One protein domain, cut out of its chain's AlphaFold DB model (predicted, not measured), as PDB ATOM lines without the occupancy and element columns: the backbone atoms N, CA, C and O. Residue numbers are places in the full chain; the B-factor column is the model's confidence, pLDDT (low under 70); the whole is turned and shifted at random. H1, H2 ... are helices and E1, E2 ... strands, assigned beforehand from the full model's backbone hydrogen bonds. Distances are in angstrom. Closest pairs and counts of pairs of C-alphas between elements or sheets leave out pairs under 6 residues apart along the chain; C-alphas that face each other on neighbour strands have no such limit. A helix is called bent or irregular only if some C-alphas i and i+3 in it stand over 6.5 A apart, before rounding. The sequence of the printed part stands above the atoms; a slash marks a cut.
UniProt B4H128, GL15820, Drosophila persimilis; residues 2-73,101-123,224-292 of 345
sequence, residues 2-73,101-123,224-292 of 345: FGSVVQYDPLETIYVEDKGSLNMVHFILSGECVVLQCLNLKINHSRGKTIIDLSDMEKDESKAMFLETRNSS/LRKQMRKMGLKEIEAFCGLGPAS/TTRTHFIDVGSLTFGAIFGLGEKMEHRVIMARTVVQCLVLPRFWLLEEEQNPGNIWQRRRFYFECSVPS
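This is residues 2 to 73, 101 to 123 and 224 to 292 of the 345 residues of the protein "GL15820" of Drosophila persimilis (UniProt B4H128). What shape appears first? A long, strongly twisted sheet, E2 E4 E5 E6 E7, reaches out on one side into an arm tipped by the hairpin E4 and E5, and away from that arm tight links, E3 to E4 and E7 to E8, join it to a smaller, strongly twisted sheet, E1 E8 E3. H5 packs on E6, the longest helix H7 runs apart from the strands of both sheets, and residues 270 to 276 stick out at the end away from the hairpin. What is it made of? The printed part has 164 residues with seven named helices and eight named strands, in the order E1 E2 H1 E3 E4 E5 H2 H3 H4 H5 E6 E7 E8 H6 H7, a mixed class. Both sheets are antiparallel, the larger one branched at E4; the whole is compact, with a radius of gyration of the C-alphas of 17.4 A, and elongated, spanning 62 by 36 by 25 A.

How is the branched sheet laid out? Beside E4, residues 33 to 46, lie E5, residues 49 to 54, and E7, residues 250 to 254, on one side, and E6, residues 224 to 235, on the other side. The angles of E4 to E5, E6 and E7 are 139, 156 and 134 degrees, with N 44 and O 51 at 2.8 A, N 39 and O 228 at 2.9 A, and N 34 and O 253 at 2.8 A, within hydrogen-bond range. The edge strand E2, residues 13 to 16, is antiparallel to E7 at 169 degrees, with N 14 and O 252 at 2.9 A. How does the smaller sheet stand? E8, residues 258 to 264, is the inner strand, antiparallel to the edge strands E1, residues 4 to 8, at 143 degrees, and E3, residues 24 to 30, at 151 degrees; N 6 and O 260 are 2.9 A apart, as are N 27 and O 261. The closest C-alphas of E4 and E8 are those of Cys 33 and Val 258, 7.1 A apart. Where are the helices? H5, residues 110 to 116, is on the branched sheet over E6, with Leu 110 and Phe 229 as the closest C-alphas at 7.2 A. H6, residues 265 to 268, only grazes the smaller sheet and only just touches H1, residues 20 to 23, with 3 pairs of C-alphas within 8 A, the closest Asn 23 and Arg 265 at 5.1 A. H2, residues 61 to 65, and H3, residues 68 to 71, meet only through their link, while H4, residues 101 to 105, and H7, residues 275 to 289, are on neither sheet. How complete are the helix backbones? Every O i to N i+4 pair is within hydrogen-bond range in H2, H4 and H5, and 9 of 11 are in H7; H1, H3 and H6 are too short for such a pair.

Where do the longest strands run? E4 goes 39.7 A from C-alpha 33 at (-1.566, -29.225, 34.158) to C-alpha 46 at (-19.456, -18.961, 0.275), and E6 measures 32.8 A. How long are other elements? E8 measures 18.8 A, E3 17.9 A and E5 16.4 A. Where is H7? It runs 23.0 A to C-alpha 289 at (-17.516, -32.789, 34.313). H7 is irregular, with C-alphas 276 and 279 8.8 A apart, and H1 only just so, with C-alphas 20 and 23 7.0 A apart.

How far does it reach? The two C-alphas farthest apart are those of Arg 47 and Glu 272, at 62.9 A. Where are the cuts and the long link? Residues 74 to 100 and 124 to 223 are not printed, with gaps of 15.2 A and 20.9 A between C-alphas; E6 to E7 is a long link of 14 residues. Where is confidence low? The mean pLDDT of the printed part is 78.7, and 45 residues are under 70: 17 to 22, 57 to 73, 101 to 109 and 111 to 123.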
ATOM      1  N   PHE A   2       6.194 -51.107  40.554       78.56
ATOM      2  CA  PHE A   2       5.463 -50.811  39.309       78.56
ATOM      3  C   PHE A   2       5.334 -49.317  39.001       78.56
ATOM      4  O   PHE A   2       5.183 -48.969  37.835       78.56
ATOM      5  N   GLY A   3       5.394 -48.450  40.014       85.75
ATOM      6  CA  GLY A   3       5.310 -47.002  39.834       85.75
ATOM      7  C   GLY A   3       6.665 -46.304  39.803       85.75
ATOM      8  O   GLY A   3       7.612 -46.754  40.451       85.75
ATOM      9  N   SER A   4       6.719 -45.177  39.099       89.81
ATOM     10  CA  SER A   4       7.859 -44.253  39.047       89.81
ATOM     11  C   SER A   4       7.381 -42.814  39.233       89.81
ATOM     12  O   SER A   4       6.299 -42.463  38.762       89.81
ATOM     13  N   VAL A   5       8.188 -41.964  39.869       93.19
ATOM     14  CA  VAL A   5       7.953 -40.513  39.860       93.19
ATOM     15  C   VAL A   5       8.556 -39.937  38.580       93.19
ATOM     16  O   VAL A   5       9.703 -40.232  38.255       93.19
ATOM     17  N   VAL A   6       7.781 -39.137  37.852       91.50
ATOM     18  CA  VAL A   6       8.201 -38.456  36.620       91.50
ATOM     19  C   VAL A   6       7.966 -36.962  36.793       91.50
ATOM     20  O   VAL A   6       6.917 -36.558  37.296       91.50
ATOM     21  N   GLN A   7       8.937 -36.147  36.384       93.06
ATOM     22  CA  GLN A   7       8.804 -34.696  36.319       93.06
ATOM     23  C   GLN A   7       8.679 -34.256  34.861       93.06
ATOM     24  O   GLN A   7       9.398 -34.768  34.009       93.06
ATOM     25  N   TYR A   8       7.797 -33.290  34.617       90.12
ATOM     26  CA  TYR A   8       7.555 -32.657  33.327       90.12
ATOM     27  C   TYR A   8       7.857 -31.158  33.440       90.12
ATOM     28  O   TYR A   8       7.483 -30.521  34.433       90.12
ATOM     29  N   ASP A   9       8.541 -30.590  32.448       90.56
ATOM     30  CA  ASP A   9       8.798 -29.143  32.388       90.56
ATOM     31  C   ASP A   9       7.584 -28.383  31.795       90.56
ATOM     32  O   ASP A   9       6.719 -28.993  31.163       90.56
ATOM     33  N   PRO A  10       7.462 -27.053  31.990       90.19
ATOM     34  CA  PRO A  10       6.334 -26.284  31.464       90.19
ATOM     35  C   PRO A  10       6.211 -26.410  29.940       90.19
ATOM     36  O   PRO A  10       7.215 -26.429  29.232       90.19
ATOM     37  N   LEU A  11       4.971 -26.432  29.447       85.75
ATOM     38  CA  LEU A  11       4.570 -26.746  28.067       85.75
ATOM     39  C   LEU A  11       4.802 -28.202  27.629       85.75
ATOM     40  O   LEU A  11       4.417 -28.567  26.516       85.75
ATOM     41  N   GLU A  12       5.388 -29.069  28.462       84.88
ATOM     42  CA  GLU A  12       5.536 -30.470  28.084       84.88
ATOM     43  C   GLU A  12       4.164 -31.154  28.006       84.88
ATOM     44  O   GLU A  12       3.337 -31.101  28.922       84.88
ATOM     45  N   THR A  13       3.910 -31.796  26.868       87.44
ATOM     46  CA  THR A  13       2.649 -32.481  26.599       87.44
ATOM     47  C   THR A  13       2.687 -33.902  27.160       87.44
ATOM     48  O   THR A  13       3.236 -34.818  26.542       87.44
ATOM     49  N   ILE A  14       2.073 -34.076  28.332       86.88
ATOM     50  CA  ILE A  14       2.062 -35.321  29.111       86.88
ATOM     51  C   ILE A  14       1.151 -36.378  28.471       86.88
ATOM     52  O   ILE A  14       1.501 -37.558  28.424       86.88
ATOM     53  N   TYR A  15      -0.013 -35.967  27.957       80.94
ATOM     54  CA  TYR A  15      -0.980 -36.865  27.322       80.94
ATOM     55  C   TYR A  15      -1.424 -36.340  25.955       80.94
ATOM     56  O   TYR A  15      -1.814 -35.181  25.823       80.94
ATOM     57  N   VAL A  16      -1.438 -37.237  24.965       70.00
ATOM     58  CA  VAL A  16      -2.079 -37.057  23.653       70.00
ATOM     59  C   VAL A  16      -2.842 -38.336  23.327       70.00
ATOM     60  O   VAL A  16      -2.371 -39.433  23.636       70.00
ATOM     61  N   GLU A  17      -3.987 -38.192  22.668       64.31
ATOM     62  CA  GLU A  17      -4.703 -39.281  22.003       64.31
ATOM     63  C   GLU A  17      -3.782 -40.163  21.125       64.31
ATOM     64  O   GLU A  17      -2.767 -39.709  20.596       64.31
ATOM     65  N   ASP A  18      -4.124 -41.450  20.993       49.88
ATOM     66  CA  ASP A  18      -3.406 -42.488  20.228       49.88
ATOM     67  C   ASP A  18      -1.917 -42.738  20.575       49.88
ATOM     68  O   ASP A  18      -1.336 -43.705  20.073       49.88
ATOM     69  N   LYS A  19      -1.287 -41.979  21.484       48.91
ATOM     70  CA  LYS A  19      -0.035 -42.420  22.122       48.91
ATOM     71  C   LYS A  19      -0.359 -43.616  23.033       48.91
ATOM     72  O   LYS A  19      -1.272 -43.566  23.854       48.91
ATOM     73  N   GLY A  20       0.408 -44.705  22.912       43.19
ATOM     74  CA  GLY A  20       0.185 -45.987  23.615       43.19
ATOM     75  C   GLY A  20       0.284 -45.953  25.153       43.19
ATOM     76  O   GLY A  20       0.200 -46.992  25.805       43.19
ATOM     77  N   SER A  21       0.419 -44.765  25.744       51.28
ATOM     78  CA  SER A  21       0.360 -44.467  27.178       51.28
ATOM     79  C   SER A  21      -1.006 -44.731  27.827       51.28
ATOM     80  O   SER A  21      -1.122 -44.580  29.038       51.28
ATOM     81  N   LEU A  22      -2.007 -45.231  27.087       55.62
ATOM     82  CA  LEU A  22      -3.271 -45.787  27.612       55.62
ATOM     83  C   LEU A  22      -3.090 -46.890  28.677       55.62
ATOM     84  O   LEU A  22      -4.071 -47.331  29.279       55.62
ATOM     85  N   ASN A  23      -1.865 -47.360  28.908       75.19
ATOM     86  CA  ASN A  23      -1.507 -48.308  29.958       75.19
ATOM     87  C   ASN A  23      -0.951 -47.653  31.236       75.19
ATOM     88  O   ASN A  23      -0.650 -48.398  32.163       75.19
ATOM     89  N   MET A  24      -0.836 -46.321  31.325       87.38
ATOM     90  CA  MET A  24      -0.288 -45.604  32.488       87.38
ATOM     91  C   MET A  24      -1.247 -44.527  33.020       87.38
ATOM     92  O   MET A  24      -1.746 -43.688  32.274       87.38
ATOM     93  N   VAL A  25      -1.454 -44.536  34.335       91.00
ATOM     94  CA  VAL A  25      -2.217 -43.551  35.110       91.00
ATOM     95  C   VAL A  25      -1.241 -42.584  35.765       91.00
ATOM     96  O   VAL A  25      -0.220 -43.014  36.298       91.00
ATOM     97  N   HIS A  26      -1.565 -41.295  35.755       93.00
ATOM     98  CA  HIS A  26      -0.744 -40.233  36.324       93.00
ATOM     99  C   HIS A  26      -1.490 -39.600  37.503       93.00
ATOM    100  O   HIS A  26      -2.625 -39.153  37.348       93.00
ATOM    101  N   PHE A  27      -0.850 -39.567  38.671       95.19
ATOM    102  CA  PHE A  27      -1.329 -38.915  39.890       95.19
ATOM    103  C   PHE A  27      -0.469 -37.677  40.146       95.19
ATOM    104  O   PHE A  27       0.734 -37.821  40.369       95.19
ATOM    105  N   ILE A  28      -1.051 -36.477  40.122       95.75
ATOM    106  CA  ILE A  28      -0.287 -35.230  40.276       95.75
ATOM    107  C   ILE A  28       0.150 -35.059  41.740       95.75
ATOM    108  O   ILE A  28      -0.678 -34.922  42.641       95.75
ATOM    109  N   LEU A  29       1.466 -35.048  41.962       96.50
ATOM    110  CA  LEU A  29       2.124 -34.842  43.258       96.50
ATOM    111  C   LEU A  29       2.483 -33.370  43.499       96.50
ATOM    112  O   LEU A  29       2.505 -32.924  44.643       96.50
ATOM    113  N   SER A  30       2.773 -32.615  42.440       95.25
ATOM    114  CA  SER A  30       3.002 -31.170  42.505       95.25
ATOM    115  C   SER A  30       2.813 -30.515  41.134       95.25
ATOM    116  O   SER A  30       2.875 -31.184  40.100       95.25
ATOM    117  N   GLY A  31       2.581 -29.200  41.137       94.12
ATOM    118  CA  GLY A  31       2.365 -28.404  39.929       94.12
ATOM    119  C   GLY A  31       0.910 -28.362  39.454       94.12
ATOM    120  O   GLY A  31      -0.029 -28.661  40.194       94.12
ATOM    121  N   GLU A  32       0.752 -27.943  38.203       95.12
ATOM    122  CA  GLU A  32      -0.521 -27.730  37.516       95.12
ATOM    123  C   GLU A  32      -0.391 -28.138  36.043       95.12
ATOM    124  O   GLU A  32       0.512 -27.669  35.338       95.12
ATOM    125  N   CYS A  33      -1.322 -28.964  35.572       93.94
ATOM    126  CA  CYS A  33      -1.566 -29.225  34.158       93.94
ATOM    127  C   CYS A  33      -2.789 -28.443  33.670       93.94
ATOM    128  O   CYS A  33      -3.722 -28.209  34.433       93.94
ATOM    129  N   VAL A  34      -2.831 -28.142  32.376       93.94
ATOM    130  CA  VAL A  34      -4.034 -27.701  31.660       93.94
ATOM    131  C   VAL A  34      -4.573 -28.845  30.797       93.94
ATOM    132  O   VAL A  34      -3.794 -29.599  30.202       93.94
ATOM    133  N   VAL A  35      -5.899 -28.983  30.726       92.12
ATOM    134  CA  VAL A  35      -6.593 -29.869  29.785       92.12
ATOM    135  C   VAL A  35      -7.093 -29.021  28.619       92.12
ATOM    136  O   VAL A  35      -7.899 -28.112  28.801       92.12
ATOM    137  N   LEU A  36      -6.627 -29.323  27.409       91.88
ATOM    138  CA  LEU A  36      -7.001 -28.608  26.188       91.88
ATOM    139  C   LEU A  36      -7.886 -29.492  25.306       91.88
ATOM    140  O   LEU A  36      -7.522 -30.628  24.993       91.88
ATOM    141  N   GLN A  37      -9.024 -28.965  24.853       90.94
ATOM    142  CA  GLN A  37      -9.806 -29.556  23.766       90.94
ATOM    143  C   GLN A  37      -9.370 -28.945  22.430       90.94
ATOM    144  O   GLN A  37      -9.372 -27.729  22.253       90.94
ATOM    145  N   CYS A  38      -9.042 -29.811  21.475       89.31
ATOM    146  CA  CYS A  38      -8.734 -29.459  20.097       89.31
ATOM    147  C   CYS A  38     -10.026 -29.340  19.263       89.31
ATOM    148  O   CYS A  38     -10.728 -30.334  19.019       89.31
ATOM    149  N   LEU A  39     -10.348 -28.123  18.815       90.19
ATOM    150  CA  LEU A  39     -11.327 -27.889  17.754       90.19
ATOM    151  C   LEU A  39     -10.587 -27.744  16.426       90.19
ATOM    152  O   LEU A  39      -9.707 -26.900  16.296       90.19
ATOM    153  N   ASN A  40     -10.981 -28.531  15.427       87.50
ATOM    154  CA  ASN A  40     -10.430 -28.422  14.079       87.50
ATOM    155  C   ASN A  40     -11.511 -27.821  13.197       87.50
ATOM    156  O   ASN A  40     -12.604 -28.373  13.080       87.50
ATOM    157  N   LEU A  41     -11.235 -26.632  12.683       87.88
ATOM    158  CA  LEU A  41     -12.223 -25.755  12.082       87.88
ATOM    159  C   LEU A  41     -11.968 -25.691  10.583       87.88
ATOM    160  O   LEU A  41     -10.968 -25.124  10.143       87.88
ATOM    161  N   LYS A  42     -12.880 -26.250   9.792       87.56
ATOM    162  CA  LYS A  42     -12.881 -26.078   8.343       87.56
ATOM    163  C   LYS A  42     -13.581 -24.765   8.003       87.56
ATOM    164  O   LYS A  42     -14.762 -24.593   8.304       87.56
ATOM    165  N   ILE A  43     -12.847 -23.832   7.400       85.31
ATOM    166  CA  ILE A  43     -13.338 -22.486   7.091       85.31
ATOM    167  C   ILE A  43     -13.736 -22.416   5.611       85.31
ATOM    168  O   ILE A  43     -12.897 -22.388   4.715       85.31
ATOM    169  N   ASN A  44     -15.044 -22.373   5.361       83.44
ATOM    170  CA  ASN A  44     -15.654 -22.426   4.036       83.44
ATOM    171  C   ASN A  44     -16.235 -21.049   3.657       83.44
ATOM    172  O   ASN A  44     -17.260 -20.621   4.193       83.44
ATOM    173  N   HIS A  45     -15.626 -20.346   2.700       82.19
ATOM    174  CA  HIS A  45     -16.130 -19.048   2.225       82.19
ATOM    175  C   HIS A  45     -17.141 -19.233   1.083       82.19
ATOM    176  O   HIS A  45     -16.795 -19.700  -0.003       82.19
ATOM    177  N   SER A  46     -18.405 -18.845   1.297       75.88
ATOM    178  CA  SER A  46     -19.456 -18.961   0.275       75.88
ATOM    179  C   SER A  46     -20.390 -17.746   0.249       75.88
ATOM    180  O   SER A  46     -20.929 -17.340   1.273       75.88
ATOM    181  N   ARG A  47     -20.595 -17.146  -0.936       72.38
ATOM    182  CA  ARG A  47     -21.518 -16.005  -1.159       72.38
ATOM    183  C   ARG A  47     -21.353 -14.851  -0.142       72.38
ATOM    184  O   ARG A  47     -22.338 -14.346   0.382       72.38
ATOM    185  N   GLY A  48     -20.109 -14.478   0.178       72.88
ATOM    186  CA  GLY A  48     -19.798 -13.426   1.161       72.88
ATOM    187  C   GLY A  48     -19.975 -13.828   2.635       72.88
ATOM    188  O   GLY A  48     -19.755 -13.010   3.522       72.88
ATOM    189  N   LYS A  49     -20.347 -15.082   2.922       76.06
ATOM    190  CA  LYS A  49     -20.489 -15.624   4.275       76.06
ATOM    191  C   LYS A  49     -19.404 -16.662   4.556       76.06
ATOM    192  O   LYS A  49     -19.305 -17.676   3.862       76.06
ATOM    193  N   THR A  50     -18.638 -16.436   5.617       82.62
ATOM    194  CA  THR A  50     -17.785 -17.462   6.221       82.62
ATOM    195  C   THR A  50     -18.666 -18.471   6.951       82.62
ATOM    196  O   THR A  50     -19.429 -18.108   7.851       82.62
ATOM    197  N   ILE A  51     -18.579 -19.732   6.549       83.62
ATOM    198  CA  ILE A  51     -19.110 -20.882   7.276       83.62
ATOM    199  C   ILE A  51     -17.916 -21.534   7.977       83.62
ATOM    200  O   ILE A  51     -16.827 -21.604   7.413       83.62
ATOM    201  N   ILE A  52     -18.104 -21.937   9.229       87.38
ATOM    202  CA  ILE A  52     -17.094 -22.634  10.022       87.38
ATOM    203  C   ILE A  52     -17.744 -23.938  10.452       87.38
ATOM    204  O   ILE A  52     -18.782 -23.898  11.112       87.38
ATOM    205  N   ASP A  53     -17.134 -25.055  10.075       87.94
ATOM    206  CA  ASP A  53     -17.614 -26.405  10.353       87.94
ATOM    207  C   ASP A  53     -16.564 -27.158  11.185       87.94
ATOM    208  O   ASP A  53     -15.362 -26.989  10.971       87.94
ATOM    209  N   LEU A  54     -16.998 -27.984  12.141       88.25
ATOM    210  CA  LEU A  54     -16.095 -28.846  12.907       88.25
ATOM    211  C   LEU A  54     -15.689 -30.043  12.035       88.25
ATOM    212  O   LEU A  54     -16.549 -30.797  11.585       88.25
ATOM    213  N   SER A  55     -14.390 -30.218  11.798       83.94
ATOM    214  CA  SER A  55     -13.835 -31.362  11.073       83.94
ATOM    215  C   SER A  55     -13.171 -32.354  12.024       83.94
ATOM    216  O   SER A  55     -12.565 -31.972  13.027       83.94
ATOM    217  N   ASP A  56     -13.213 -33.635  11.685       76.81
ATOM    218  CA  ASP A  56     -12.373 -34.641  12.333       76.81
ATOM    219  C   ASP A  56     -10.996 -34.669  11.664       76.81
ATOM    220  O   ASP A  56     -10.879 -34.403  10.468       76.81
ATOM    221  N   MET A  57      -9.947 -34.929  12.446       64.81
ATOM    222  CA  MET A  57      -8.588 -35.093  11.922       64.81
ATOM    223  C   MET A  57      -8.309 -36.556  11.619       64.81
ATOM    224  O   MET A  57      -8.713 -37.443  12.378       64.81
ATOM    225  N   GLU A  58      -7.528 -36.807  10.572       58.47
ATOM    226  CA  GLU A  58      -6.934 -38.124  10.388       58.47
ATOM    227  C   GLU A  58      -5.895 -38.393  11.494       58.47
ATOM    228  O   GLU A  58      -5.223 -37.491  12.015       58.47
ATOM    229  N   LYS A  59      -5.793 -39.662  11.907       54.66
ATOM    230  CA  LYS A  59      -5.059 -40.070  13.120       54.66
ATOM    231  C   LYS A  59      -3.554 -39.790  13.072       54.66
ATOM    232  O   LYS A  59      -2.916 -39.826  14.120       54.66
ATOM    233  N   ASP A  60      -2.985 -39.517  11.901       52.16
ATOM    234  CA  ASP A  60      -1.550 -39.268  11.734       52.16
ATOM    235  C   ASP A  60      -1.185 -37.773  11.697       52.16
ATOM    236  O   ASP A  60      -0.146 -37.399  12.239       52.16
ATOM    237  N   GLU A  61      -2.071 -36.891  11.220       56.19
ATOM    238  CA  GLU A  61      -1.878 -35.432  11.329       56.19
ATOM    239  C   GLU A  61      -1.900 -34.979  12.797       56.19
ATOM    240  O   GLU A  61      -1.048 -34.207  13.241       56.19
ATOM    241  N   SER A  62      -2.821 -35.548  13.586       55.78
ATOM    242  CA  SER A  62      -2.914 -35.316  15.036       55.78
ATOM    243  C   SER A  62      -1.609 -35.645  15.769       55.78
ATOM    244  O   SER A  62      -1.299 -35.038  16.790       55.78
ATOM    245  N   LYS A  63      -0.824 -36.607  15.263       55.03
ATOM    246  CA  LYS A  63       0.449 -37.008  15.874       55.03
ATOM    247  C   LYS A  63       1.545 -35.986  15.595       55.03
ATOM    248  O   LYS A  63       2.283 -35.670  16.523       55.03
ATOM    249  N   ALA A  64       1.631 -35.462  14.370       57.28
ATOM    250  CA  ALA A  64       2.659 -34.499  13.970       57.28
ATOM    251  C   ALA A  64       2.633 -33.235  14.850       57.28
ATOM    252  O   ALA A  64       3.637 -32.923  15.494       57.28
ATOM    253  N   MET A  65       1.461 -32.597  14.993       57.91
ATOM    254  CA  MET A  65       1.304 -31.341  15.752       57.91
ATOM    255  C   MET A  65       1.763 -31.428  17.222       57.91
ATOM    256  O   MET A  65       2.176 -30.422  17.790       57.91
ATOM    257  N   PHE A  66       1.725 -32.618  17.842       57.59
ATOM    258  CA  PHE A  66       2.153 -32.855  19.233       57.59
ATOM    259  C   PHE A  66       3.383 -33.780  19.352       57.59
ATOM    260  O   PHE A  66       3.596 -34.426  20.393       57.59
ATOM    261  N   LEU A  67       4.167 -33.908  18.276       52.38
ATOM    262  CA  LEU A  67       5.451 -34.618  18.262       52.38
ATOM    263  C   LEU A  67       6.579 -33.805  17.630       52.38
ATOM    264  O   LEU A  67       7.705 -33.950  18.091       52.38
ATOM    265  N   GLU A  68       6.325 -32.911  16.672       43.06
ATOM    266  CA  GLU A  68       7.386 -32.035  16.149       43.06
ATOM    267  C   GLU A  68       7.939 -31.085  17.227       43.06
ATOM    268  O   GLU A  68       9.125 -30.761  17.215       43.06
ATOM    269  N   THR A  69       7.151 -30.780  18.264       42.84
ATOM    270  CA  THR A  69       7.598 -30.094  19.490       42.84
ATOM    271  C   THR A  69       8.778 -30.796  20.185       42.84
ATOM    272  O   THR A  69       9.600 -30.128  20.809       42.84
ATOM    273  N   ARG A  70       8.915 -32.131  20.060       42.28
ATOM    274  CA  ARG A  70      10.067 -32.893  20.593       42.28
ATOM    275  C   ARG A  70      11.349 -32.735  19.772       42.28
ATOM    276  O   ARG A  70      12.408 -33.074  20.283       42.28
ATOM    277  N   ASN A  71      11.266 -32.232  18.541       33.94
ATOM    278  CA  ASN A  71      12.441 -31.965  17.706       33.94
ATOM    279  C   ASN A  71      13.045 -30.572  17.979       33.94
ATOM    280  O   ASN A  71      14.098 -30.242  17.434       33.94
ATOM    281  N   SER A  72      12.430 -29.777  18.866       34.31
ATOM    282  CA  SER A  72      13.144 -28.714  19.577       34.31
ATOM    283  C   SER A  72      14.288 -29.329  20.390       34.31
ATOM    284  O   SER A  72      14.109 -30.358  21.042       34.31
ATOM    285  N   SER A  73      15.464 -28.697  20.377       29.55
ATOM    286  CA  SER A  73      16.746 -29.241  20.866       29.55
ATOM    287  C   SER A  73      16.874 -29.378  22.396       29.55
ATOM    288  O   SER A  73      17.976 -29.282  22.932       29.55
ATOM    289  N   LEU A 101      13.476 -17.885  32.004       44.31
ATOM    290  CA  LEU A 101      12.680 -18.672  31.054       44.31
ATOM    291  C   LEU A 101      11.567 -19.469  31.751       44.31
ATOM    292  O   LEU A 101      10.395 -19.282  31.428       44.31
ATOM    293  N   ARG A 102      11.876 -20.254  32.796       49.75
ATOM    294  CA  ARG A 102      10.853 -20.999  33.559       49.75
ATOM    295  C   ARG A 102       9.827 -20.091  34.255       49.75
ATOM    296  O   ARG A 102       8.726 -20.554  34.534       49.75
ATOM    297  N   LYS A 103      10.133 -18.816  34.537       50.91
ATOM    298  CA  LYS A 103       9.171 -17.844  35.103       50.91
ATOM    299  C   LYS A 103       8.338 -17.129  34.031       50.91
ATOM    300  O   LYS A 103       7.228 -16.695  34.336       50.91
ATOM    301  N   GLN A 104       8.845 -17.037  32.803       46.19
ATOM    302  CA  GLN A 104       8.116 -16.560  31.627       46.19
ATOM    303  C   GLN A 104       7.147 -17.633  31.106       46.19
ATOM    304  O   GLN A 104       5.964 -17.352  30.954       46.19
ATOM    305  N   MET A 105       7.600 -18.882  30.948       47.25
ATOM    306  CA  MET A 105       6.770 -19.997  30.455       47.25
ATOM    307  C   MET A 105       5.549 -20.278  31.349       47.25
ATOM    308  O   MET A 105       4.462 -20.544  30.850       47.25
ATOM    309  N   ARG A 106       5.690 -20.115  32.674       49.41
ATOM    310  CA  ARG A 106       4.591 -20.214  33.662       49.41
ATOM    311  C   ARG A 106       3.500 -19.133  33.534       49.41
ATOM    312  O   ARG A 106       2.598 -19.098  34.364       49.41
ATOM    313  N   LYS A 107       3.608 -18.211  32.572       57.59
ATOM    314  CA  LYS A 107       2.639 -17.132  32.314       57.59
ATOM    315  C   LYS A 107       2.020 -17.191  30.913       57.59
ATOM    316  O   LYS A 107       1.280 -16.279  30.564       57.59
ATOM    317  N   MET A 108       2.318 -18.226  30.126       62.31
ATOM    318  CA  MET A 108       1.888 -18.294  28.730       62.31
ATOM    319  C   MET A 108       0.387 -18.566  28.595       62.31
ATOM    320  O   MET A 108      -0.118 -19.585  29.070       62.31
ATOM    321  N   GLY A 109      -0.315 -17.655  27.920       66.44
ATOM    322  CA  GLY A 109      -1.741 -17.786  27.611       66.44
ATOM    323  C   GLY A 109      -2.019 -18.695  26.407       66.44
ATOM    324  O   GLY A 109      -1.117 -19.030  25.637       66.44
ATOM    325  N   LEU A 110      -3.292 -19.046  26.187       72.50
ATOM    326  CA  LEU A 110      -3.734 -19.934  25.094       72.50
ATOM    327  C   LEU A 110      -3.187 -19.541  23.708       72.50
ATOM    328  O   LEU A 110      -2.750 -20.410  22.961       72.50
ATOM    329  N   LYS A 111      -3.140 -18.242  23.382       68.31
ATOM    330  CA  LYS A 111      -2.612 -17.743  22.094       68.31
ATOM    331  C   LYS A 111      -1.097 -17.932  21.945       68.31
ATOM    332  O   LYS A 111      -0.608 -18.112  20.834       68.31
ATOM    333  N   GLU A 112      -0.354 -17.911  23.049       69.75
ATOM    334  CA  GLU A 112       1.093 -18.159  23.055       69.75
ATOM    335  C   GLU A 112       1.392 -19.662  22.970       69.75
ATOM    336  O   GLU A 112       2.361 -20.054  22.327       69.75
ATOM    337  N   ILE A 113       0.514 -20.504  23.528       66.81
ATOM    338  CA  ILE A 113       0.527 -21.963  23.342       66.81
ATOM    339  C   ILE A 113       0.194 -22.317  21.880       66.81
ATOM    340  O   ILE A 113       0.910 -23.109  21.274       66.81
ATOM    341  N   GLU A 114      -0.822 -21.691  21.270       68.25
ATOM    342  CA  GLU A 114      -1.112 -21.844  19.833       68.25
ATOM    343  C   GLU A 114       0.085 -21.430  18.962       68.25
ATOM    344  O   GLU A 114       0.467 -22.179  18.065       68.25
ATOM    345  N   ALA A 115       0.721 -20.287  19.244       67.00
ATOM    346  CA  ALA A 115       1.913 -19.838  18.519       67.00
ATOM    347  C   ALA A 115       3.123 -20.777  18.714       67.00
ATOM    348  O   ALA A 115       3.825 -21.073  17.749       67.00
ATOM    349  N   PHE A 116       3.345 -21.293  19.928       58.88
ATOM    350  CA  PHE A 116       4.402 -22.270  20.229       58.88
ATOM    351  C   PHE A 116       4.186 -23.612  19.508       58.88
ATOM    352  O   PHE A 116       5.144 -24.228  19.047       58.88
ATOM    353  N   CYS A 117       2.929 -24.027  19.332       51.91
ATOM    354  CA  CYS A 117       2.540 -25.183  18.520       51.91
ATOM    355  C   CYS A 117       2.469 -24.888  17.003       51.91
ATOM    356  O   CYS A 117       1.997 -25.735  16.249       51.91
ATOM    357  N   GLY A 118       2.899 -23.707  16.538       54.78
ATOM    358  CA  GLY A 118       2.919 -23.333  15.114       54.78
ATOM    359  C   GLY A 118       1.554 -22.985  14.499       54.78
ATOM    360  O   GLY A 118       1.442 -22.866  13.283       54.78
ATOM    361  N   LEU A 119       0.513 -22.809  15.319       51.59
ATOM    362  CA  LEU A 119      -0.890 -22.628  14.910       51.59
ATOM    363  C   LEU A 119      -1.376 -21.164  14.984       51.59
ATOM    364  O   LEU A 119      -2.562 -20.881  14.801       51.59
ATOM    365  N   GLY A 120      -0.458 -20.223  15.220       47.56
ATOM    366  CA  GLY A 120      -0.705 -18.780  15.245       47.56
ATOM    367  C   GLY A 120       0.505 -17.976  14.749       47.56
ATOM    368  O   GLY A 120       1.588 -18.538  14.580       47.56
ATOM    369  N   PRO A 121       0.357 -16.661  14.500       47.06
ATOM    370  CA  PRO A 121       1.458 -15.827  14.025       47.06
ATOM    371  C   PRO A 121       2.551 -15.691  15.098       47.06
ATOM    372  O   PRO A 121       2.273 -15.393  16.260       47.06
ATOM    373  N   ALA A 122       3.813 -15.866  14.694       44.22
ATOM    374  CA  ALA A 122       4.963 -15.907  15.604       44.22
ATOM    375  C   ALA A 122       5.186 -14.615  16.422       44.22
ATOM    376  O   ALA A 122       5.824 -14.657  17.472       44.22
ATOM    377  N   SER A 123       4.603 -13.486  16.002       51.47
ATOM    378  CA  SER A 123       4.675 -12.179  16.676       51.47
ATOM    379  C   SER A 123       4.076 -12.149  18.092       51.47
ATOM    380  O   SER A 123       4.281 -11.181  18.827       51.47
ATOM    381  N   THR A 224      -9.429 -23.935   4.060       75.81
ATOM    382  CA  THR A 224      -8.477 -23.688   5.146       75.81
ATOM    383  C   THR A 224      -8.953 -24.374   6.423       75.81
ATOM    384  O   THR A 224      -9.899 -23.926   7.077       75.81
ATOM    385  N   THR A 225      -8.287 -25.467   6.786       76.81
ATOM    386  CA  THR A 225      -8.367 -26.069   8.115       76.81
ATOM    387  C   THR A 225      -7.520 -25.254   9.091       76.81
ATOM    388  O   THR A 225      -6.363 -24.937   8.822       76.81
ATOM    389  N   ARG A 226      -8.100 -24.894  10.238       81.25
ATOM    390  CA  ARG A 226      -7.387 -24.257  11.350       81.25
ATOM    391  C   ARG A 226      -7.715 -24.961  12.659       81.25
ATOM    392  O   ARG A 226      -8.881 -25.072  13.032       81.25
ATOM    393  N   THR A 227      -6.682 -25.380  13.375       83.69
ATOM    394  CA  THR A 227      -6.787 -25.844  14.759       83.69
ATOM    395  C   THR A 227      -6.996 -24.655  15.699       83.69
ATOM    396  O   THR A 227      -6.426 -23.583  15.488       83.69
ATOM    397  N   HIS A 228      -7.818 -24.839  16.729       86.50
ATOM    398  CA  HIS A 228      -8.053 -23.879  17.803       86.50
ATOM    399  C   HIS A 228      -8.174 -24.631  19.132       86.50
ATOM    400  O   HIS A 228      -8.946 -25.592  19.229       86.50
ATOM    401  N   PHE A 229      -7.455 -24.196  20.167       89.88
ATOM    402  CA  PHE A 229      -7.530 -24.818  21.492       89.88
ATOM    403  C   PHE A 229      -8.517 -24.105  22.412       89.88
ATOM    404  O   PHE A 229      -8.685 -22.889  22.373       89.88
ATOM    405  N   ILE A 230      -9.180 -24.883  23.263       91.06
ATOM    406  CA  ILE A 230     -10.009 -24.379  24.358       91.06
ATOM    407  C   ILE A 230      -9.502 -25.023  25.648       91.06
ATOM    408  O   ILE A 230      -9.399 -26.249  25.712       91.06
ATOM    409  N   ASP A 231      -9.184 -24.206  26.654       92.50
ATOM    410  CA  ASP A 231      -8.973 -24.680  28.026       92.50
ATOM    411  C   ASP A 231     -10.311 -25.188  28.576       92.50
ATOM    412  O   ASP A 231     -11.318 -24.477  28.542       92.50
ATOM    413  N   VAL A 232     -10.337 -26.444  29.017       91.06
ATOM    414  CA  VAL A 232     -11.524 -27.094  29.592       91.06
ATOM    415  C   VAL A 232     -11.335 -27.460  31.069       91.06
ATOM    416  O   VAL A 232     -12.147 -28.202  31.625       91.06
ATOM    417  N   GLY A 233     -10.279 -26.943  31.705       90.94
ATOM    418  CA  GLY A 233      -9.990 -27.075  33.130       90.94
ATOM    419  C   GLY A 233      -8.521 -27.392  33.425       90.94
ATOM    420  O   GLY A 233      -7.824 -28.035  32.638       90.94
ATOM    421  N   SER A 234      -8.061 -26.997  34.614       92.62
ATOM    422  CA  SER A 234      -6.746 -27.367  35.142       92.62
ATOM    423  C   SER A 234      -6.803 -28.588  36.070       92.62
ATOM    424  O   SER A 234      -7.838 -28.928  36.643       92.62
ATOM    425  N   LEU A 235      -5.665 -29.270  36.208       93.38
ATOM    426  CA  LEU A 235      -5.462 -30.413  37.100       93.38
ATOM    427  C   LEU A 235      -4.273 -30.117  38.017       93.38
ATOM    428  O   LEU A 235      -3.173 -29.845  37.542       93.38
ATOM    429  N   THR A 236      -4.490 -30.180  39.327       95.69
ATOM    430  CA  THR A 236      -3.507 -29.836  40.369       95.69
ATOM    431  C   THR A 236      -3.262 -31.026  41.307       95.69
ATOM    432  O   THR A 236      -3.641 -32.155  40.991       95.69
ATOM    433  N   PHE A 237      -2.592 -30.815  42.445       96.06
ATOM    434  CA  PHE A 237      -2.286 -31.862  43.427       96.06
ATOM    435  C   PHE A 237      -3.483 -32.780  43.748       96.06
ATOM    436  O   PHE A 237      -4.577 -32.319  44.072       96.06
ATOM    437  N   GLY A 238      -3.260 -34.095  43.684       92.44
ATOM    438  CA  GLY A 238      -4.282 -35.112  43.938       92.44
ATOM    439  C   GLY A 238      -5.237 -35.378  42.768       92.44
ATOM    440  O   GLY A 238      -6.042 -36.309  42.854       92.44
ATOM    441  N   ALA A 239      -5.146 -34.626  41.666       93.25
ATOM    442  CA  ALA A 239      -5.827 -34.968  40.422       93.25
ATOM    443  C   ALA A 239      -5.188 -36.198  39.754       93.25
ATOM    444  O   ALA A 239      -4.005 -36.500  39.934       93.25
ATOM    445  N   ILE A 240      -6.003 -36.917  38.978       92.25
ATOM    446  CA  ILE A 240      -5.656 -38.198  38.358       92.25
ATOM    447  C   ILE A 240      -6.151 -38.182  36.913       92.25
ATOM    448  O   ILE A 240      -7.278 -37.753  36.667       92.25
ATOM    449  N   PHE A 241      -5.337 -38.670  35.979       91.44
ATOM    450  CA  PHE A 241      -5.730 -38.871  34.582       91.44
ATOM    451  C   PHE A 241      -5.063 -40.113  33.978       91.44
ATOM    452  O   PHE A 241      -4.040 -40.598  34.469       91.44
ATOM    453  N   GLY A 242      -5.634 -40.636  32.894       88.62
ATOM    454  CA  GLY A 242      -5.166 -41.867  32.259       88.62
ATOM    455  C   GLY A 242      -5.824 -43.126  32.826       88.62
ATOM    456  O   GLY A 242      -5.350 -44.225  32.552       88.62
ATOM    457  N   LEU A 243      -6.942 -43.008  33.556       89.56
ATOM    458  CA  LEU A 243      -7.798 -44.132  33.976       89.56
ATOM    459  C   LEU A 243      -8.529 -44.799  32.789       89.56
ATOM    460  O   LEU A 243      -9.299 -45.747  32.969       89.56
ATOM    461  N   GLY A 244      -8.279 -44.324  31.566       85.56
ATOM    462  CA  GLY A 244      -8.922 -44.754  30.328       85.56
ATOM    463  C   GLY A 244     -10.140 -43.902  29.977       85.56
ATOM    464  O   GLY A 244     -11.040 -44.398  29.302       85.56
ATOM    465  N   GLU A 245     -10.191 -42.666  30.476       86.00
ATOM    466  CA  GLU A 245     -11.214 -41.671  30.166       86.00
ATOM    467  C   GLU A 245     -11.281 -41.397  28.654       86.00
ATOM    468  O   GLU A 245     -10.287 -41.514  27.931       86.00
ATOM    469  N   LYS A 246     -12.445 -40.966  28.165       82.06
ATOM    470  CA  LYS A 246     -12.569 -40.432  26.804       82.06
ATOM    471  C   LYS A 246     -11.825 -39.101  26.655       82.06
ATOM    472  O   LYS A 246     -12.333 -38.041  27.019       82.06
ATOM    473  N   MET A 247     -10.636 -39.173  26.065       79.06
ATOM    474  CA  MET A 247      -9.765 -38.032  25.749       79.06
ATOM    475  C   MET A 247      -9.717 -37.736  24.235       79.06
ATOM    476  O   MET A 247      -8.692 -37.303  23.714       79.06
ATOM    477  N   GLU A 248     -10.820 -37.998  23.527       81.06
ATOM    478  CA  GLU A 248     -10.962 -37.805  22.074       81.06
ATOM    479  C   GLU A 248     -10.728 -36.321  21.705       81.06
ATOM    480  O   GLU A 248     -11.407 -35.412  22.203       81.06
ATOM    481  N   HIS A 249      -9.723 -36.067  20.865       84.19
ATOM    482  CA  HIS A 249      -9.182 -34.750  20.518       84.19
ATOM    483  C   HIS A 249      -8.792 -33.878  21.730       84.19
ATOM    484  O   HIS A 249      -8.943 -32.651  21.681       84.19
ATOM    485  N   ARG A 250      -8.325 -34.480  22.833       86.88
ATOM    486  CA  ARG A 250      -7.848 -33.767  24.032       86.88
ATOM    487  C   ARG A 250      -6.360 -33.980  24.291       86.88
ATOM    488  O   ARG A 250      -5.781 -35.015  23.961       86.88
ATOM    489  N   VAL A 251      -5.765 -32.979  24.929       87.50
ATOM    490  CA  VAL A 251      -4.351 -32.915  25.303       87.50
ATOM    491  C   VAL A 251      -4.250 -32.538  26.779       87.50
ATOM    492  O   VAL A 251      -5.013 -31.691  27.243       87.50
ATOM    493  N   ILE A 252      -3.316 -33.143  27.515       90.62
ATOM    494  CA  ILE A 252      -2.949 -32.692  28.868       90.62
ATOM    495  C   ILE A 252      -1.497 -32.238  28.830       90.62
ATOM    496  O   ILE A 252      -0.611 -33.006  28.443       90.62
ATOM    497  N   MET A 253      -1.267 -30.990  29.223       91.44
ATOM    498  CA  MET A 253       0.019 -30.306  29.119       91.44
ATOM    499  C   MET A 253       0.381 -29.660  30.456       91.44
ATOM    500  O   MET A 253      -0.490 -29.129  31.143       91.44
ATOM    501  N   ALA A 254       1.655 -29.680  30.832       92.44
ATOM    502  CA  ALA A 254       2.136 -29.013  32.036       92.44
ATOM    503  C   ALA A 254       2.061 -27.477  31.879       92.44
ATOM    504  O   ALA A 254       2.667 -26.912  30.971       92.44
ATOM    505  N   ARG A 255       1.333 -26.774  32.762       89.56
ATOM    506  CA  ARG A 255       1.321 -25.292  32.828       89.56
ATOM    507  C   ARG A 255       2.478 -24.770  33.688       89.56
ATOM    508  O   ARG A 255       3.015 -23.689  33.454       89.56
ATOM    509  N   THR A 256       2.891 -25.556  34.678       91.00
ATOM    510  CA  THR A 256       4.056 -25.297  35.537       91.00
ATOM    511  C   THR A 256       5.041 -26.473  35.471       91.00
ATOM    512  O   THR A 256       4.931 -27.301  34.577       91.00
ATOM    513  N   VAL A 257       6.039 -26.549  36.362       93.19
ATOM    514  CA  VAL A 257       6.809 -27.800  36.521       93.19
ATOM    515  C   VAL A 257       5.907 -28.769  37.277       93.19
ATOM    516  O   VAL A 257       5.478 -28.443  38.384       93.19
ATOM    517  N   VAL A 258       5.607 -29.920  36.681       94.62
ATOM    518  CA  VAL A 258       4.667 -30.910  37.222       94.62
ATOM    519  C   VAL A 258       5.424 -32.158  37.642       94.62
ATOM    520  O   VAL A 258       6.280 -32.634  36.903       94.62
ATOM    521  N   GLN A 259       5.085 -32.732  38.795       95.50
ATOM    522  CA  GLN A 259       5.544 -34.067  39.182       95.50
ATOM    523  C   GLN A 259       4.350 -35.010  39.294       95.50
ATOM    524  O   GLN A 259       3.369 -34.694  39.967       95.50
ATOM    525  N   CYS A 260       4.455 -36.185  38.680       94.75
ATOM    526  CA  CYS A 260       3.443 -37.234  38.734       94.75
ATOM    527  C   CYS A 260       4.027 -38.528  39.302       94.75
ATOM    528  O   CYS A 260       5.107 -38.955  38.896       94.75
ATOM    529  N   LEU A 261       3.268 -39.218  40.155       94.81
ATOM    530  CA  LEU A 261       3.430 -40.660  40.326       94.81
ATOM    531  C   LEU A 261       2.733 -41.334  39.143       94.81
ATOM    532  O   LEU A 261       1.529 -41.162  38.947       94.81
ATOM    533  N   VAL A 262       3.493 -42.085  38.353       92.25
ATOM    534  CA  VAL A 262       2.998 -42.792  37.171       92.25
ATOM    535  C   VAL A 262       2.919 -44.284  37.484       92.25
ATOM    536  O   VAL A 262       3.898 -44.868  37.946       92.25
ATOM    537  N   LEU A 263       1.754 -44.895  37.260       91.06
ATOM    538  CA  LEU A 263       1.434 -46.279  37.633       91.06
ATOM    539  C   LEU A 263       0.754 -47.035  36.479       91.06
ATOM    540  O   LEU A 263      -0.133 -46.474  35.837       91.06
ATOM    541  N   PRO A 264       1.076 -48.318  36.234       90.81
ATOM    542  CA  PRO A 264       0.375 -49.120  35.240       90.81
ATOM    543  C   PRO A 264      -1.121 -49.255  35.541       90.81
ATOM    544  O   PRO A 264      -1.523 -49.706  36.613       90.81
ATOM    545  N   ARG A 265      -1.965 -48.912  34.561       89.12
ATOM    546  CA  ARG A 265      -3.428 -48.954  34.684       89.12
ATOM    547  C   ARG A 265      -3.961 -50.366  34.912       89.12
ATOM    548  O   ARG A 265      -4.988 -50.500  35.561       89.12
ATOM    549  N   PHE A 266      -3.303 -51.409  34.396       89.50
ATOM    550  CA  PHE A 266      -3.734 -52.784  34.682       89.50
ATOM    551  C   PHE A 266      -3.659 -53.057  36.192       89.50
ATOM    552  O   PHE A 266      -4.671 -53.411  36.783       89.50
ATOM    553  N   TRP A 267      -2.516 -52.738  36.807       91.50
ATOM    554  CA  TRP A 267      -2.256 -52.929  38.231       91.50
ATOM    555  C   TRP A 267      -3.179 -52.080  39.110       91.50
ATOM    556  O   TRP A 267      -3.757 -52.575  40.070       91.50
ATOM    557  N   LEU A 268      -3.402 -50.811  38.747       91.44
ATOM    558  CA  LEU A 268      -4.308 -49.941  39.504       91.44
ATOM    559  C   LEU A 268      -5.771 -50.436  39.487       91.44
ATOM    560  O   LEU A 268      -6.534 -50.139  40.404       91.44
ATOM    561  N   LEU A 269      -6.181 -51.168  38.447       90.44
ATOM    562  CA  LEU A 269      -7.547 -51.680  38.298       90.44
ATOM    563  C   LEU A 269      -7.740 -53.113  38.836       90.44
ATOM    564  O   LEU A 269      -8.869 -53.606  38.786       90.44
ATOM    565  N   GLU A 270      -6.694 -53.756  39.368       92.69
ATOM    566  CA  GLU A 270      -6.786 -55.031  40.098       92.69
ATOM    567  C   GLU A 270      -7.616 -54.870  41.388       92.69
ATOM    568  O   GLU A 270      -7.652 -53.799  41.995       92.69
ATOM    569  N   GLU A 271      -8.308 -55.932  41.821       92.56
ATOM    570  CA  GLU A 271      -9.322 -55.846  42.891       92.56
ATOM    571  C   GLU A 271      -8.761 -55.340  44.232       92.56
ATOM    572  O   GLU A 271      -9.435 -54.578  44.925       92.56
ATOM    573  N   GLU A 272      -7.513 -55.691  44.561       93.12
ATOM    574  CA  GLU A 272      -6.808 -55.209  45.760       93.12
ATOM    575  C   GLU A 272      -6.593 -53.688  45.752       93.12
ATOM    576  O   GLU A 272      -6.683 -53.038  46.794       93.12
ATOM    577  N   GLN A 273      -6.314 -53.118  44.576       92.19
ATOM    578  CA  GLN A 273      -5.983 -51.700  44.398       92.19
ATOM    579  C   GLN A 273      -7.216 -50.853  44.053       92.19
ATOM    580  O   GLN A 273      -7.163 -49.624  44.121       92.19
ATOM    581  N   ASN A 274      -8.339 -51.491  43.711       93.56
ATOM    582  CA  ASN A 274      -9.586 -50.857  43.283       93.56
ATOM    583  C   ASN A 274     -10.807 -51.197  44.181       93.56
ATOM    584  O   ASN A 274     -11.888 -51.517  43.663       93.56
ATOM    585  N   PRO A 275     -10.698 -51.124  45.525       95.00
ATOM    586  CA  PRO A 275     -11.791 -51.493  46.417       95.00
ATOM    587  C   PRO A 275     -13.038 -50.644  46.141       95.00
ATOM    588  O   PRO A 275     -12.997 -49.415  46.058       95.00
ATOM    589  N   GLY A 276     -14.180 -51.312  45.968       92.44
ATOM    590  CA  GLY A 276     -15.451 -50.651  45.666       92.44
ATOM    591  C   GLY A 276     -15.531 -49.992  44.279       92.44
ATOM    592  O   GLY A 276     -16.451 -49.194  44.059       92.44
ATOM    593  N   ASN A 277     -14.632 -50.327  43.343       93.00
ATOM    594  CA  ASN A 277     -14.606 -49.800  41.970       93.00
ATOM    595  C   ASN A 277     -14.335 -48.276  41.921       93.00
ATOM    596  O   ASN A 277     -14.951 -47.540  41.144       93.00
ATOM    597  N   ILE A 278     -13.484 -47.779  42.829       93.94
ATOM    598  CA  ILE A 278     -13.240 -46.348  43.071       93.94
ATOM    599  C   ILE A 278     -12.663 -45.615  41.851       93.94
ATOM    600  O   ILE A 278     -13.066 -44.480  41.578       93.94
ATOM    601  N   TRP A 279     -11.785 -46.251  41.073       92.88
ATOM    602  CA  TRP A 279     -11.141 -45.604  39.926       92.88
ATOM    603  C   TRP A 279     -12.115 -45.393  38.764       92.88
ATOM    604  O   TRP A 279     -12.146 -44.323  38.163       92.88
ATOM    605  N   GLN A 280     -13.011 -46.350  38.520       90.88
ATOM    606  CA  GLN A 280     -14.102 -46.226  37.553       90.88
ATOM    607  C   GLN A 280     -15.077 -45.106  37.950       90.88
ATOM    608  O   GLN A 280     -15.570 -44.398  37.073       90.88
ATOM    609  N   ARG A 281     -15.316 -44.885  39.254       92.19
ATOM    610  CA  ARG A 281     -16.089 -43.720  39.729       92.19
ATOM    611  C   ARG A 281     -15.351 -42.410  39.445       92.19
ATOM    612  O   ARG A 281     -15.968 -41.484  38.934       92.19
ATOM    613  N   ARG A 282     -14.042 -42.326  39.727       90.94
ATOM    614  CA  ARG A 282     -13.219 -41.134  39.424       90.94
ATOM    615  C   ARG A 282     -13.214 -40.804  37.929       90.94
ATOM    616  O   ARG A 282     -13.492 -39.662  37.578       90.94
ATOM    617  N   ARG A 283     -13.025 -41.811  37.067       90.38
ATOM    618  CA  ARG A 283     -13.207 -41.694  35.611       90.38
ATOM    619  C   ARG A 283     -14.591 -41.148  35.249       90.38
ATOM    620  O   ARG A 283     -14.676 -40.228  34.447       90.38
ATOM    621  N   PHE A 284     -15.662 -41.707  35.816       89.94
ATOM    622  CA  PHE A 284     -17.029 -41.280  35.508       89.94
ATOM    623  C   PHE A 284     -17.272 -39.810  35.882       89.94
ATOM    624  O   PHE A 284     -17.837 -39.072  35.084       89.94
ATOM    625  N   TYR A 285     -16.784 -39.355  37.042       88.06
ATOM    626  CA  TYR A 285     -16.855 -37.937  37.408       88.06
ATOM    627  C   TYR A 285     -16.140 -37.041  36.385       88.06
ATOM    628  O   TYR A 285     -16.718 -36.039  35.980       88.06
ATOM    629  N   PHE A 286     -14.945 -37.425  35.918       84.31
ATOM    630  CA  PHE A 286     -14.208 -36.679  34.889       84.31
ATOM    631  C   PHE A 286     -14.932 -36.667  33.528       84.31
ATOM    632  O   PHE A 286     -15.048 -35.625  32.885       84.31
ATOM    633  N   GLU A 287     -15.467 -37.810  33.086       84.94
ATOM    634  CA  GLU A 287     -16.239 -37.903  31.835       84.94
ATOM    635  C   GLU A 287     -17.556 -37.109  31.888       84.94
ATOM    636  O   GLU A 287     -18.033 -36.661  30.846       84.94
ATOM    637  N   CYS A 288     -18.128 -36.892  33.078       85.56
ATOM    638  CA  CYS A 288     -19.315 -36.056  33.269       85.56
ATOM    639  C   CYS A 288     -19.020 -34.566  33.504       85.56
ATOM    640  O   CYS A 288     -19.900 -33.750  33.239       85.56
ATOM    641  N   SER A 289     -17.835 -34.189  33.999       85.62
ATOM    642  CA  SER A 289     -17.516 -32.789  34.313       85.62
ATOM    643  C   SER A 289     -17.023 -31.975  33.115       85.62
ATOM    644  O   SER A 289     -17.189 -30.760  33.113       85.62
ATOM    645  N   VAL A 290     -16.406 -32.608  32.108       85.56
ATOM    646  CA  VAL A 290     -15.740 -31.891  31.002       85.56
ATOM    647  C   VAL A 290     -16.595 -31.901  29.718       85.56
ATOM    648  O   VAL A 290     -16.774 -32.979  29.138       85.56
ATOM    649  N   PRO A 291     -17.072 -30.739  29.212       90.38
ATOM    650  CA  PRO A 291     -18.002 -30.653  28.077       90.38
ATOM    651  C   PRO A 291     -17.545 -31.345  26.785       90.38
ATOM    652  O   PRO A 291     -16.351 -31.486  26.507       90.38
ATOM    653  N   SER A 292     -18.503 -31.756  25.949       90.88
ATOM    654  CA  SER A 292     -18.203 -32.408  24.669       90.88
ATOM    655  C   SER A 292     -17.607 -31.434  23.646       90.88
ATOM    656  O   SER A 292     -17.944 -30.249  23.616       90.88
TER     657      SER A 292